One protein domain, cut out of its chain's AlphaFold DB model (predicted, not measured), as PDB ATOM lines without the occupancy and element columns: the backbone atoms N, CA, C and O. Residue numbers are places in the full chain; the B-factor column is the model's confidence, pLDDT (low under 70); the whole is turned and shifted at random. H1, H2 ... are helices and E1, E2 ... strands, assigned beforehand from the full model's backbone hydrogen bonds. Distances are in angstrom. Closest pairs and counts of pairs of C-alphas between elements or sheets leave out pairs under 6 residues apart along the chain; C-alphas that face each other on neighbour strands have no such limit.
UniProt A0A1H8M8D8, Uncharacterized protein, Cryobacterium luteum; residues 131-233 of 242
ATOM      1  N   ASP A 131      45.924  -4.451  47.993       95.50
ATOM      2  CA  ASP A 131      44.493  -4.703  48.090       95.50
ATOM      3  C   ASP A 131      43.772  -4.031  46.911       95.50
ATOM      4  O   ASP A 131      44.054  -2.882  46.568       95.50
ATOM      5  N   VAL A 132      42.879  -4.767  46.249       96.81
ATOM      6  CA  VAL A 132      42.112  -4.296  45.085       96.81
ATOM      7  C   VAL A 132      40.675  -4.790  45.143       96.81
ATOM      8  O   VAL A 132      40.381  -5.830  45.747       96.81
ATOM      9  N   VAL A 133      39.763  -4.084  44.474       96.88
ATOM     10  CA  VAL A 133      38.456  -4.642  44.113       96.88
ATOM     11  C   VAL A 133      38.635  -5.484  42.837       96.88
ATOM     12  O   VAL A 133      38.938  -4.932  41.781       96.88
ATOM     13  N   PRO A 134      38.468  -6.824  42.877       96.94
ATOM     14  CA  PRO A 134      38.713  -7.671  41.715       96.94
ATOM     15  C   PRO A 134      37.774  -7.361  40.545       96.94
ATOM     16  O   PRO A 134      36.573  -7.138  40.730       96.94
ATOM     17  N   ASP A 135      38.287  -7.486  39.322       96.12
ATOM     18  CA  ASP A 135      37.470  -7.414  38.113       96.12
ATOM     19  C   ASP A 135      36.308  -8.423  38.171       96.12
ATOM     20  O   ASP A 135      36.490  -9.632  38.331       96.12
ATOM     21  N   GLY A 136      35.081  -7.918  38.024       96.56
ATOM     22  CA  GLY A 136      33.856  -8.718  38.113       96.56
ATOM     23  C   GLY A 136      33.266  -8.855  39.521       96.56
ATOM     24  O   GLY A 136      32.176  -9.422  39.643       96.56
ATOM     25  N   ALA A 137      33.906  -8.305  40.560       97.69
ATOM     26  CA  ALA A 137      33.342  -8.258  41.911       97.69
ATOM     27  C   ALA A 137      31.994  -7.520  41.935       97.69
ATOM     28  O   ALA A 137      31.038  -8.040  42.501       97.69
ATOM     29  N   GLU A 138      31.862  -6.386  41.236       98.25
ATOM     30  CA  GLU A 138      30.590  -5.649  41.129       98.25
ATOM     31  C   GLU A 138      29.448  -6.548  40.631       98.25
ATOM     32  O   GLU A 138      28.394  -6.635  41.263       98.25
ATOM     33  N   ALA A 139      29.668  -7.267  39.527       98.25
ATOM     34  CA  ALA A 139      28.658  -8.146  38.946       98.25
ATOM     35  C   ALA A 139      28.272  -9.285  39.903       98.25
ATOM     36  O   ALA A 139      27.087  -9.601  40.034       98.25
ATOM     37  N   LEU A 140      29.254  -9.870  40.596       98.44
ATOM     38  CA  LEU A 140      29.012 -10.891  41.614       98.44
ATOM     39  C   LEU A 140      28.191 -10.336  42.783       98.44
ATOM     40  O   LEU A 140      27.216 -10.962  43.191       98.44
ATOM     41  N   VAL A 141      28.566  -9.175  43.322       98.38
ATOM     42  CA  VAL A 141      27.874  -8.549  44.458       98.38
ATOM     43  C   VAL A 141      26.432  -8.230  44.082       98.38
ATOM     44  O   VAL A 141      25.513  -8.582  44.823       98.38
ATOM     45  N   VAL A 142      26.209  -7.639  42.905       98.50
ATOM     46  CA  VAL A 142      24.859  -7.361  42.400       98.50
ATOM     47  C   VAL A 142      24.041  -8.647  42.291       98.50
ATOM     48  O   VAL A 142      22.888  -8.677  42.724       98.50
ATOM     49  N   GLU A 143      24.625  -9.725  41.767       98.38
ATOM     50  CA  GLU A 143      23.962 -11.026  41.671       98.38
ATOM     51  C   GLU A 143      23.601 -11.594  43.052       98.38
ATOM     52  O   GLU A 143      22.462 -12.026  43.261       98.38
ATOM     53  N   VAL A 144      24.542 -11.591  43.999       98.00
ATOM     54  CA  VAL A 144      24.324 -12.130  45.347       98.00
ATOM     55  C   VAL A 144      23.240 -11.334  46.065       98.00
ATOM     56  O   VAL A 144      22.291 -11.934  46.564       98.00
ATOM     57  N   LEU A 145      23.309 -10.001  46.064       97.38
ATOM     58  CA  LEU A 145      22.312  -9.167  46.740       97.38
ATOM     59  C   LEU A 145      20.923  -9.279  46.102       97.38
ATOM     60  O   LEU A 145      19.921  -9.308  46.822       97.38
ATOM     61  N   THR A 146      20.851  -9.410  44.773       97.19
ATOM     62  CA  THR A 146      19.581  -9.600  44.049       97.19
ATOM     63  C   THR A 146      18.893 -10.899  44.461       97.19
ATOM     64  O   THR A 146      17.670 -10.942  44.580       97.19
ATOM     65  N   ASN A 147      19.669 -11.960  44.692       95.56
ATOM     66  CA  ASN A 147      19.150 -13.286  45.033       95.56
ATOM     67  C   ASN A 147      19.114 -13.566  46.542       95.56
ATOM     68  O   ASN A 147      18.568 -14.592  46.957       95.56
ATOM     69  N   ALA A 148      19.688 -12.689  47.365       93.06
ATOM     70  CA  ALA A 148      19.733 -12.874  48.803       93.06
ATOM     71  C   ALA A 148      18.303 -12.872  49.379       93.06
ATOM     72  O   ALA A 148      17.517 -11.963  49.092       93.06
ATOM     73  N   PRO A 149      17.927 -13.856  50.212       89.56
ATOM     74  CA  PRO A 149      16.623 -13.847  50.859       89.56
ATOM     75  C   PRO A 149      16.468 -12.611  51.757       89.56
ATOM     76  O   PRO A 149      17.447 -12.052  52.249       89.56
ATOM     77  N   SER A 150      15.228 -12.195  52.023       83.69
ATOM     78  CA  SER A 150      14.956 -11.072  52.936       83.69
ATOM     79  C   SER A 150      15.446 -11.322  54.368       83.69
ATOM     80  O   SER A 150      15.663 -10.376  55.109       83.69
ATOM     81  N   ALA A 151      15.635 -12.590  54.744       86.94
ATOM     82  CA  ALA A 151      16.168 -13.012  56.036       86.94
ATOM     83  C   ALA A 151      17.679 -13.331  56.012       86.94
ATOM     84  O   ALA A 151      18.169 -13.950  56.952       86.94
ATOM     85  N   ALA A 152      18.397 -12.995  54.932       90.62
ATOM     86  CA  ALA A 152      19.845 -13.196  54.867       90.62
ATOM     87  C   ALA A 152      20.551 -12.375  55.952       90.62
ATOM     88  O   ALA A 152      20.245 -11.195  56.129       90.62
ATOM     89  N   SER A 153      21.504 -12.989  56.653       94.81
ATOM     90  CA  SER A 153      22.386 -12.257  57.560       94.81
ATOM     91  C   SER A 153      23.545 -11.612  56.794       94.81
ATOM     92  O   SER A 153      23.891 -12.052  55.696       94.81
ATOM     93  N   ALA A 154      24.167 -10.585  57.384       95.94
ATOM     94  CA  ALA A 154      25.383  -9.974  56.840       95.94
ATOM     95  C   ALA A 154      26.490 -11.019  56.614       95.94
ATOM     96  O   ALA A 154      27.094 -11.051  55.543       95.94
ATOM     97  N   ASP A 155      26.684 -11.925  57.576       97.06
ATOM     98  CA  ASP A 155      27.692 -12.985  57.503       97.06
ATOM     99  C   ASP A 155      27.428 -13.954  56.342       97.06
ATOM    100  O   ASP A 155      28.363 -14.336  55.639       97.06
ATOM    101  N   ASP A 156      26.167 -14.325  56.090       96.56
ATOM    102  CA  ASP A 156      25.814 -15.201  54.965       96.56
ATOM    103  C   ASP A 156      26.108 -14.535  53.613       96.56
ATOM    104  O   ASP A 156      26.578 -15.188  52.679       96.56
ATOM    105  N   ILE A 157      25.844 -13.228  53.510       97.44
ATOM    106  CA  ILE A 157      26.110 -12.429  52.307       97.44
ATOM    107  C   ILE A 157      27.615 -12.357  52.052       97.44
ATOM    108  O   ILE A 157      28.065 -12.684  50.951       97.44
ATOM    109  N   VAL A 158      28.393 -11.980  53.071       98.19
ATOM    110  CA  VAL A 158      29.860 -11.919  53.002       98.19
ATOM    111  C   VAL A 158      30.428 -13.289  52.637       98.19
ATOM    112  O   VAL A 158      31.234 -13.389  51.715       98.19
ATOM    113  N   ALA A 159      29.971 -14.362  53.287       97.94
ATOM    114  CA  ALA A 159      30.460 -15.713  53.033       97.94
ATOM    115  C   ALA A 159      30.199 -16.179  51.591       97.94
ATOM    116  O   ALA A 159      31.078 -16.785  50.974       97.94
ATOM    117  N   GLU A 160      29.018 -15.900  51.032       97.88
ATOM    118  CA  GLU A 160      28.697 -16.263  49.646       97.88
ATOM    119  C   GLU A 160      29.515 -15.444  48.635       97.88
ATOM    120  O   GLU A 160      29.984 -16.002  47.638       97.88
ATOM    121  N   ILE A 161      29.746 -14.156  48.910       97.94
ATOM    122  CA  ILE A 161      30.589 -13.282  48.083       97.94
ATOM    123  C   ILE A 161      32.043 -13.758  48.113       97.94
ATOM    124  O   ILE A 161      32.603 -14.040  47.056       97.94
ATOM    125  N   VAL A 162      32.635 -13.952  49.294       97.75
ATOM    126  CA  VAL A 162      34.020 -14.438  49.452       97.75
ATOM    127  C   VAL A 162      34.222 -15.778  48.745       97.75
ATOM    128  O   VAL A 162      35.198 -15.969  48.024       97.75
ATOM    129  N   LYS A 163      33.275 -16.708  48.890       97.69
ATOM    130  CA  LYS A 163      33.337 -18.042  48.272       97.69
ATOM    131  C   LYS A 163      33.408 -18.005  46.743       97.69
ATOM    132  O   LYS A 163      33.919 -18.946  46.135       97.69
ATOM    133  N   ARG A 164      32.841 -16.973  46.122       97.94
ATOM    134  CA  ARG A 164      32.710 -16.841  44.664       97.94
ATOM    135  C   ARG A 164      33.544 -15.702  44.089       97.94
ATOM    136  O   ARG A 164      33.509 -15.509  42.875       97.94
ATOM    137  N   MET A 165      34.266 -14.980  44.943       97.31
ATOM    138  CA  MET A 165      35.016 -13.787  44.586       97.31
ATOM    139  C   MET A 165      35.998 -14.099  43.451       97.31
ATOM    140  O   MET A 165      36.806 -15.033  43.586       97.31
ATOM    141  N   PRO A 166      35.954 -13.345  42.336       95.88
ATOM    142  CA  PRO A 166      36.995 -13.416  41.326       95.88
ATOM    143  C   PRO A 166      38.356 -13.177  41.974       95.88
ATOM    144  O   PRO A 166      38.502 -12.333  42.855       95.88
ATOM    145  N   GLN A 167      39.353 -13.947  41.558       94.19
ATOM    146  CA  GLN A 167      40.708 -13.719  42.038       94.19
ATOM    147  C   GLN A 167      41.300 -12.516  41.294       94.19
ATOM    148  O   GLN A 167      41.146 -12.453  40.069       94.19
ATOM    149  N   PRO A 168      41.984 -11.596  41.998       95.69
ATOM    150  CA  PRO A 168      42.807 -10.585  41.352       95.69
ATOM    151  C   PRO A 168      43.813 -11.199  40.375       95.69
ATOM    152  O   PRO A 168      44.182 -12.373  40.490       95.69
ATOM    153  N   THR A 169      44.247 -10.411  39.390       93.50
ATOM    154  CA  THR A 169      45.114 -10.914  38.309       93.50
ATOM    155  C   THR A 169      46.559 -10.451  38.433       93.50
ATOM    156  O   THR A 169      47.449 -11.094  37.868       93.50
ATOM    157  N   GLY A 170      46.809  -9.372  39.174       91.06
ATOM    158  CA  GLY A 170      48.152  -8.904  39.469       91.06
ATOM    159  C   GLY A 170      48.898  -9.855  40.402       91.06
ATOM    160  O   GLY A 170      48.332 -10.461  41.306       91.06
ATOM    161  N   GLU A 171      50.213  -9.959  40.202       89.44
ATOM    162  CA  GLU A 171      51.089 -10.891  40.930       89.44
ATOM    163  C   GLU A 171      51.076 -10.688  42.456       89.44
ATOM    164  O   GLU A 171      51.313 -11.629  43.210       89.44
ATOM    165  N   ARG A 172      50.796  -9.459  42.905       91.31
ATOM    166  CA  ARG A 172      50.764  -9.062  44.321       91.31
ATOM    167  C   ARG A 172      49.382  -8.609  44.780       91.31
ATOM    168  O   ARG A 172      49.249  -8.144  45.910       91.31
ATOM    169  N   GLU A 173      48.389  -8.688  43.903       94.56
ATOM    170  CA  GLU A 173      47.051  -8.215  44.215       94.56
ATOM    171  C   GLU A 173      46.320  -9.226  45.097       94.56
ATOM    172  O   GLU A 173      46.350 -10.435  44.855       94.56
ATOM    173  N   VAL A 174      45.636  -8.719  46.114       95.94
ATOM    174  CA  VAL A 174      44.708  -9.476  46.951       95.94
ATOM    175  C   VAL A 174      43.380  -8.736  47.000       95.94
ATOM    176  O   VAL A 174      43.316  -7.530  46.798       95.94
ATOM    177  N   ALA A 175      42.291  -9.472  47.182       96.56
ATOM    178  CA  ALA A 175      40.975  -8.859  47.265       96.56
ATOM    179  C   ALA A 175      40.824  -8.153  48.619       96.56
ATOM    180  O   ALA A 175      41.136  -8.768  49.638       96.56
ATOM    181  N   PHE A 176      40.292  -6.926  48.632       97.50
ATOM    182  CA  PHE A 176      39.846  -6.294  49.879       97.50
ATOM    183  C   PHE A 176      38.873  -7.201  50.642       97.50
ATOM    184  O   PHE A 176      38.060  -7.905  50.039       97.50
ATOM    185  N   ASP A 177      38.891  -7.138  51.972       96.25
ATOM    186  CA  ASP A 177      37.894  -7.836  52.778       96.25
ATOM    187  C   ASP A 177      36.505  -7.197  52.566       96.25
ATOM    188  O   ASP A 177      36.339  -5.994  52.784       96.25
ATOM    189  N   PRO A 178      35.490  -7.965  52.130       97.62
ATOM    190  CA  PRO A 178      34.149  -7.434  51.949       97.62
ATOM    191  C   PRO A 178      33.418  -7.271  53.285       97.62
ATOM    192  O   PRO A 178      33.501  -8.116  54.178       97.62
ATOM    193  N   GLU A 179      32.602  -6.227  53.373       98.06
ATOM    194  CA  GLU A 179      31.735  -5.922  54.507       98.06
ATOM    195  C   GLU A 179      30.273  -5.869  54.046       98.06
ATOM    196  O   GLU A 179      29.958  -5.346  52.975       98.06
ATOM    197  N   ALA A 180      29.351  -6.362  54.876       97.81
ATOM    198  CA  ALA A 180      27.924  -6.128  54.691       97.81
ATOM    199  C   ALA A 180      27.250  -5.679  55.992       97.81
ATOM    200  O   ALA A 180      27.647  -6.050  57.094       97.81
ATOM    201  N   THR A 181      26.188  -4.896  55.857       97.25
ATOM    202  CA  THR A 181      25.290  -4.488  56.941       97.25
ATOM    203  C   THR A 181      23.866  -4.790  56.506       97.25
ATOM    204  O   THR A 181      23.483  -4.453  55.391       97.25
ATOM    205  N   VAL A 182      23.076  -5.408  57.383       95.94
ATOM    206  CA  VAL A 182      21.648  -5.669  57.154       95.94
ATOM    207  C   VAL A 182      20.851  -4.900  58.199       95.94
ATOM    208  O   VAL A 182      21.129  -5.018  59.392       95.94
ATOM    209  N   VAL A 183      19.883  -4.100  57.758       91.38
ATOM    210  CA  VAL A 183      19.024  -3.312  58.649       91.38
ATOM    211  C   VAL A 183      17.829  -4.151  59.087       91.38
ATOM    212  O   VAL A 183      17.048  -4.636  58.263       91.38
ATOM    213  N   ASP A 184      17.666  -4.291  60.403       80.38
ATOM    214  CA  ASP A 184      16.523  -4.983  60.995       80.38
ATOM    215  C   ASP A 184      15.196  -4.299  60.627       80.38
ATOM    216  O   ASP A 184      15.045  -3.082  60.730       80.38
ATOM    217  N   GLY A 185      14.196  -5.102  60.255       76.19
ATOM    218  CA  GLY A 185      12.838  -4.644  59.947       76.19
ATOM    219  C   GLY A 185      12.567  -4.523  58.451       76.19
ATOM    220  O   GLY A 185      11.686  -5.223  57.950       76.19
ATOM    221  N   ASP A 186      13.347  -3.697  57.753       73.56
ATOM    222  CA  ASP A 186      13.141  -3.406  56.325       73.56
ATOM    223  C   ASP A 186      13.943  -4.346  55.406       73.56
ATOM    224  O   ASP A 186      13.560  -4.576  54.258       73.56
ATOM    225  N   GLY A 187      14.999  -4.984  55.929       83.06
ATOM    226  CA  GLY A 187      15.812  -5.951  55.180       83.06
ATOM    227  C   GLY A 187      16.725  -5.309  54.133       83.06
ATOM    228  O   GLY A 187      17.219  -6.014  53.237       83.06
ATOM    229  N   ASP A 188      16.930  -3.996  54.251       93.81
ATOM    230  CA  ASP A 188      17.890  -3.232  53.466       93.81
ATOM    231  C   ASP A 188      19.300  -3.750  53.742       93.81
ATOM    232  O   ASP A 188      19.662  -4.062  54.881       93.81
ATOM    233  N   ILE A 189      20.098  -3.852  52.684       96.62
ATOM    234  CA  ILE A 189      21.470  -4.344  52.756       96.62
ATOM    235  C   ILE A 189      22.401  -3.273  52.218       96.62
ATOM    236  O   ILE A 189      22.231  -2.822  51.089       96.62
ATOM    237  N   GLY A 190      23.412  -2.916  53.000       97.19
ATOM    238  CA  GLY A 190      24.596  -2.216  52.528       97.19
ATOM    239  C   GLY A 190      25.741  -3.200  52.338       97.19
ATOM    240  O   GLY A 190      25.902  -4.123  53.134       97.19
ATOM    241  N   PHE A 191      26.533  -3.003  51.296       98.44
ATOM    242  CA  PHE A 191      27.755  -3.743  51.021       98.44
ATOM    243  C   PHE A 191      28.874  -2.764  50.682       98.44
ATOM    244  O   PHE A 191      28.644  -1.784  49.966       98.44
ATOM    245  N   ALA A 192      30.076  -3.066  51.165       98.19
ATOM    246  CA  ALA A 192      31.295  -2.369  50.798       98.19
ATOM    247  C   ALA A 192      32.449  -3.345  50.581       98.19
ATOM    248  O   ALA A 192      32.547  -4.380  51.234       98.19
ATOM    249  N   MET A 193      33.337  -2.983  49.669       98.00
ATOM    250  CA  MET A 193      34.627  -3.627  49.470       98.00
ATOM    251  C   MET A 193      35.558  -2.572  48.897       98.00
ATOM    252  O   MET A 193      35.221  -1.981  47.870       98.00
ATOM    253  N   GLY A 194      36.684  -2.317  49.554       96.44
ATOM    254  CA  GLY A 194      37.590  -1.264  49.121       96.44
ATOM    255  C   GLY A 194      38.020  -0.299  50.209       96.44
ATOM    256  O   GLY A 194      37.787  -0.514  51.399       96.44
ATOM    257  N   ASP A 195      38.610   0.799  49.763       94.69
ATOM    258  CA  ASP A 195      39.064   1.909  50.591       94.69
ATOM    259  C   ASP A 195      38.642   3.263  49.993       94.69
ATOM    260  O   ASP A 195      37.716   3.351  49.193       94.69
ATOM    261  N   GLY A 196      39.271   4.363  50.409       91.88
ATOM    262  CA  GLY A 196      38.939   5.686  49.882       91.88
ATOM    263  C   GLY A 196      39.279   5.891  48.403       91.88
ATOM    264  O   GLY A 196      38.805   6.868  47.821       91.88
ATOM    265  N   ASP A 197      40.090   5.023  47.806       90.19
ATOM    266  CA  ASP A 197      40.684   5.176  46.481       90.19
ATOM    267  C   ASP A 197      40.069   4.232  45.449       90.19
ATOM    268  O   ASP A 197      39.838   4.661  44.314       90.19
ATOM    269  N   ASP A 198      39.746   3.010  45.859       93.19
ATOM    270  CA  ASP A 198      39.046   2.005  45.065       93.19
ATOM    271  C   ASP A 198      37.930   1.387  45.912       93.19
ATOM    272  O   ASP A 198      38.187   0.546  46.769       93.19
ATOM    273  N   CYS A 199      36.689   1.849  45.719       96.50
ATOM    274  CA  CYS A 199      35.551   1.482  46.559       96.50
ATOM    275  C   CYS A 199      34.367   0.976  45.744       96.50
ATOM    276  O   CYS A 199      33.788   1.703  44.930       96.50
ATOM    277  N   LEU A 200      33.924  -0.235  46.061       97.94
ATOM    278  CA  LEU A 200      32.666  -0.799  45.604       97.94
ATOM    279  C   LEU A 200      31.613  -0.669  46.704       97.94
ATOM    280  O   LEU A 200      31.599  -1.453  47.650       97.94
ATOM    281  N   LEU A 201      30.696   0.289  46.550       97.75
ATOM    282  CA  LEU A 201      29.508   0.416  47.398       97.75
ATOM    283  C   LEU A 201      28.273  -0.068  46.657       97.75
ATOM    284  O   LEU A 201      27.955   0.405  45.564       97.75
ATOM    285  N   VAL A 202      27.530  -0.973  47.281       98.12
ATOM    286  CA  VAL A 202      26.271  -1.481  46.737       98.12
ATOM    287  C   VAL A 202      25.231  -1.466  47.838       98.12
ATOM    288  O   VAL A 202      25.506  -1.857  48.969       98.12
ATOM    289  N   LYS A 203      24.017  -1.031  47.512       96.81
ATOM    290  CA  LYS A 203      22.868  -1.164  48.404       96.81
ATOM    291  C   LYS A 203      21.778  -2.006  47.770       96.81
ATOM    292  O   LYS A 203      21.622  -2.016  46.550       96.81
ATOM    293  N   ARG A 204      20.990  -2.666  48.605       96.50
ATOM    294  CA  ARG A 204      19.702  -3.248  48.244       96.50
ATOM    295  C   ARG A 204      18.638  -2.658  49.146       96.50
ATOM    296  O   ARG A 204      18.746  -2.802  50.358       96.50
ATOM    297  N   ASP A 205      17.614  -2.082  48.544       93.38
ATOM    298  CA  ASP A 205      16.420  -1.592  49.227       93.38
ATOM    299  C   ASP A 205      15.152  -2.068  48.493       93.38
ATOM    300  O   ASP A 205      15.199  -2.962  47.639       93.38
ATOM    301  N   VAL A 206      14.000  -1.483  48.828       90.19
ATOM    302  CA  VAL A 206      12.702  -1.779  48.195       90.19
ATOM    303  C   VAL A 206      12.671  -1.531  46.681       90.19
ATOM    304  O   VAL A 206      11.847  -2.137  45.992       90.19
ATOM    305  N   ASP A 207      13.557  -0.679  46.160       89.94
ATOM    306  CA  ASP A 207      13.667  -0.363  44.732       89.94
ATOM    307  C   ASP A 207      14.627  -1.324  44.001       89.94
ATOM    308  O   ASP A 207      14.727  -1.301  42.770       89.94
ATOM    309  N   GLY A 208      15.297  -2.210  44.743       93.56
ATOM    310  CA  GLY A 208      16.209  -3.226  44.234       93.56
ATOM    311  C   GLY A 208      17.670  -2.938  44.564       93.56
ATOM    312  O   GLY A 208      17.996  -2.199  45.491       93.56
ATOM    313  N   VAL A 209      18.573  -3.571  43.812       97.25
ATOM    314  CA  VAL A 209      20.023  -3.444  44.011       97.25
ATOM    315  C   VAL A 209      20.576  -2.281  43.191       97.25
ATOM    316  O   VAL A 209      20.288  -2.162  42.000       97.25
ATOM    317  N   GLN A 210      21.391  -1.437  43.818       96.62
ATOM    318  CA  GLN A 210      21.985  -0.240  43.230       96.62
ATOM    319  C   GLN A 210      23.474  -0.179  43.577       96.62
ATOM    320  O   GLN A 210      23.842  -0.213  44.750       96.62
ATOM    321  N   VAL A 211      24.323  -0.041  42.558       96.94
ATOM    322  CA  VAL A 211      25.743   0.299  42.734       96.94
ATOM    323  C   VAL A 211      25.845   1.810  42.920       96.94
ATOM    324  O   VAL A 211      25.317   2.582  42.115       96.94
ATOM    325  N   LEU A 212      26.486   2.238  44.000       95.06
ATOM    326  CA  LEU A 212      26.551   3.634  44.399       95.06
ATOM    327  C   LEU A 212      27.823   4.282  43.871       95.06
ATOM    328  O   LEU A 212      28.925   3.782  44.060       95.06
ATOM    329  N   GLN A 213      27.654   5.438  43.239       91.00
ATOM    330  CA  GLN A 213      28.752   6.277  42.775       91.00
ATOM    331  C   GLN A 213      28.910   7.434  43.759       91.00
ATOM    332  O   GLN A 213      28.187   8.430  43.680       91.00
ATOM    333  N   VAL A 214      29.817   7.267  44.721       91.38
ATOM    334  CA  VAL A 214      30.090   8.252  45.773       91.38
ATOM    335  C   VAL A 214      31.394   8.985  45.441       91.38
ATOM    336  O   VAL A 214      32.379   8.337  45.087       91.38
ATOM    337  N   PRO A 215      31.442  10.328  45.521       90.75
ATOM    338  CA  PRO A 215      32.675  11.073  45.298       90.75
ATOM    339  C   PRO A 215      33.816  10.591  46.199       90.75
ATOM    340  O   PRO A 215      33.642  10.517  47.413       90.75
ATOM    341  N   LYS A 216      35.001  10.375  45.608       90.62
ATOM    342  CA  LYS A 216      36.221   9.910  46.294       90.62
ATOM    343  C   LYS A 216      36.476  10.624  47.625       90.62
ATOM    344  O   LYS A 216      36.809   9.983  48.610       90.62
ATOM    345  N   ILE A 217      36.267  11.944  47.670       90.31
ATOM    346  CA  ILE A 217      36.478  12.754  48.876       90.31
ATOM    347  C   ILE A 217      35.653  12.269  50.075       90.31
ATOM    348  O   ILE A 217      36.181  12.229  51.174       90.31
ATOM    349  N   LEU A 218      34.404  11.835  49.870       91.50
ATOM    350  CA  LEU A 218      33.540  11.347  50.951       91.50
ATOM    351  C   LEU A 218      33.941   9.946  51.432       91.50
ATOM    352  O   LEU A 218      33.548   9.538  52.520       91.50
ATOM    353  N   LEU A 219      34.714   9.211  50.633       93.88
ATOM    354  CA  LEU A 219      35.182   7.862  50.948       93.88
ATOM    355  C   LEU A 219      36.534   7.864  51.671       93.88
ATOM    356  O   LEU A 219      36.969   6.819  52.147       93.88
ATOM    357  N   GLN A 220      37.195   9.019  51.779       91.94
ATOM    358  CA  GLN A 220      38.472   9.128  52.475       91.94
ATOM    359  C   GLN A 220      38.304   8.926  53.993       91.94
ATOM    360  O   GLN A 220      37.264   9.287  54.560       91.94
ATOM    361  N   PRO A 221      39.324   8.380  54.680       83.38
ATOM    362  CA  PRO A 221      39.318   8.278  56.135       83.38
ATOM    363  C   PRO A 221      39.045   9.634  56.803       83.38
ATOM    364  O   PRO A 221      39.704  10.628  56.504       83.38
ATOM    365  N   GLY A 222      38.086   9.669  57.733       85.50
ATOM    366  CA  GLY A 222      37.651  10.892  58.425       85.50
ATOM    367  C   GLY A 222      36.370  11.526  57.871       85.50
ATOM    368  O   GLY A 222      35.777  12.346  58.570       85.50
ATOM    369  N   GLU A 223      35.920  11.111  56.683       90.75
ATOM    370  CA  GLU A 223      34.613  11.464  56.114       90.75
ATOM    371  C   GLU A 223      33.601  10.322  56.356       90.75
ATOM    372  O   GLU A 223      33.414   9.904  57.502       90.75
ATOM    373  N   LEU A 224      32.937   9.794  55.317       92.06
ATOM    374  CA  LEU A 224      32.029   8.644  55.443       92.06
ATOM    375  C   LEU A 224      32.776   7.307  55.364       92.06
ATOM    376  O   LEU A 224      32.403   6.358  56.049       92.06
ATOM    377  N   GLY A 225      33.831   7.232  54.549       94.00
ATOM    378  CA  GLY A 225      34.603   6.006  54.342       94.00
ATOM    379  C   GLY A 225      33.945   5.005  53.382       94.00
ATOM    380  O   GLY A 225      32.734   5.041  53.140       94.00
ATOM    381  N   CYS A 226      34.750   4.080  52.854       96.12
ATOM    382  CA  CYS A 226      34.260   2.897  52.146       96.12
ATOM    383  C   CYS A 226      33.778   1.850  53.163       96.12
ATOM    384  O   CYS A 226      34.563   1.050  53.658       96.12
ATOM    385  N   ALA A 227      32.498   1.907  53.533       96.00
ATOM    386  CA  ALA A 227      31.915   1.028  54.546       96.00
ATOM    387  C   ALA A 227      30.485   0.624  54.179       96.00
ATOM    388  O   ALA A 227      29.757   1.381  53.528       96.00
ATOM    389  N   ALA A 228      30.046  -0.552  54.628       96.75
ATOM    390  CA  ALA A 228      28.709  -1.057  54.303       96.75
ATOM    391  C   ALA A 228      27.601  -0.126  54.829       96.75
ATOM    392  O   ALA A 228      26.591   0.097  54.160       96.75
ATOM    393  N   GLY A 229      27.823   0.501  55.989       94.31
ATOM    394  CA  GLY A 229      26.946   1.541  56.527       94.31
ATOM    395  C   GLY A 229      26.889   2.815  55.674       94.31
ATOM    396  O   GLY A 229      25.844   3.463  55.628       94.31
ATOM    397  N   THR A 230      27.960   3.160  54.949       94.69
ATOM    398  CA  THR A 230      27.965   4.288  54.001       94.69
ATOM    399  C   THR A 230      26.982   4.041  52.863       94.69
ATOM    400  O   THR A 230      26.247   4.950  52.483       94.69
ATOM    401  N   ALA A 231      26.883   2.802  52.369       95.25
ATOM    402  CA  ALA A 231      25.934   2.456  51.311       95.25
ATOM    403  C   ALA A 231      24.459   2.660  51.715       95.25
ATOM    404  O   ALA A 231      23.595   2.845  50.858       95.25
ATOM    405  N   LEU A 232      24.172   2.660  53.019       94.31
ATOM    406  CA  LEU A 232      22.833   2.849  53.580       94.31
ATOM    407  C   LEU A 232      22.517   4.312  53.919       94.31
ATOM    408  O   LEU A 232      21.417   4.609  54.389       94.31
ATOM    409  N   GLN A 233      23.451   5.239  53.692       92.44
ATOM    410  CA  GLN A 233      23.193   6.650  53.957       92.44
ATOM    411  C   GLN A 233      22.143   7.222  52.992       92.44
ATOM    412  O   GLN A 233      22.068   6.827  51.822       92.44
TER     413      GLN A 233
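AT A GLANCE: This is residues 131 to 233 of the 242 residues of an uncharacterized protein of Cryobacterium luteum (UniProt A0A1H8M8D8). A four-stranded antiparallel sheet stands between two helices that cover one face, H1 and H2, and a last stretch of chain that folds over the other face, where the short helix H4 sits. The short strand E1 lies off beyond the sheet, paired with the first printed residues, and the short helix H3 lies away from the sheet. The printed part has 103 residues with four named helices and five named strands, in the order H1 H2 E1 E2 E3 E4 E5 H3 H4; the class is mixed, helices and strands. The sheet's order is E2 E3 E4 E5, and the whole is compact, with a radius of gyration of the C-alphas of 13.0 A and spans of 41 by 31 by 19 A.

HOW THE PARTS SIT: E2, residues 179 to 182, E3, residues 189 to 194, E4, residues 199 to 205, and E5, residues 208 to 212, form a meander, each strand the antiparallel neighbour of the one before, and each successive pair is a hairpin. E2 and E5 are the edge strands. Across E2 and E3, N 181 and O 190 are 2.8 A apart; across E3 and E4, N 191 and O 202 are 2.8 A apart; across E4 and E5, N 203 and O 210 are 2.9 A apart, each within hydrogen-bond range. H1, residues 137 to 147, is on the sheet at a height of 8.5 A, over E4 and E5; on the local plane it runs along the strands, at 12 degrees to E4. Its closest C-alphas to E5 are those of Thr 146 and Val 209, 6.2 A apart. H2, residues 154 to 164, is on the same face at a height of 9.3 A, over E2, with the C-alphas of Ala 154 and Ala 180 closest at 5.1 A. H1 and H2 touch at a steep tilt of 51 degrees, opposite ways, with the C-alphas of Val 141 and Ile 161 closest at 6.6 A. H4, residues 228 to 231, is on the opposite face at a height of 5.7 A; its closest C-alphas to E3 are those of Ala 228 and Phe 191, 4.3 A apart. H3, residues 216 to 219, is not on the sheet. E1, residues 173 to 175, pairs with no named strand; residues 131 to 132 pair with its residues 174 to 175, parallel. Every O i to N i+4 pair is within hydrogen-bond range in H1 and H2; H3 and H4 are too short for such a pair.

IN THESE COORDINATES: H1 measures 15.4 A from C-alpha 137 at (33.342, -8.258, 41.911) to C-alpha 147, and H2 15.8 A. E3 measures 16.8 A, E4 19.6 A and E5 12.4 A. H4 ends at C-alpha 231, at (25.934, 2.456, 51.311).

THE WHOLE: The two C-alphas farthest apart are those of Glu 171 and Gly 185, at 43.2 A. The printed part has no cut and no long link. Its mean pLDDT is 94.3, and no printed residue is under 70.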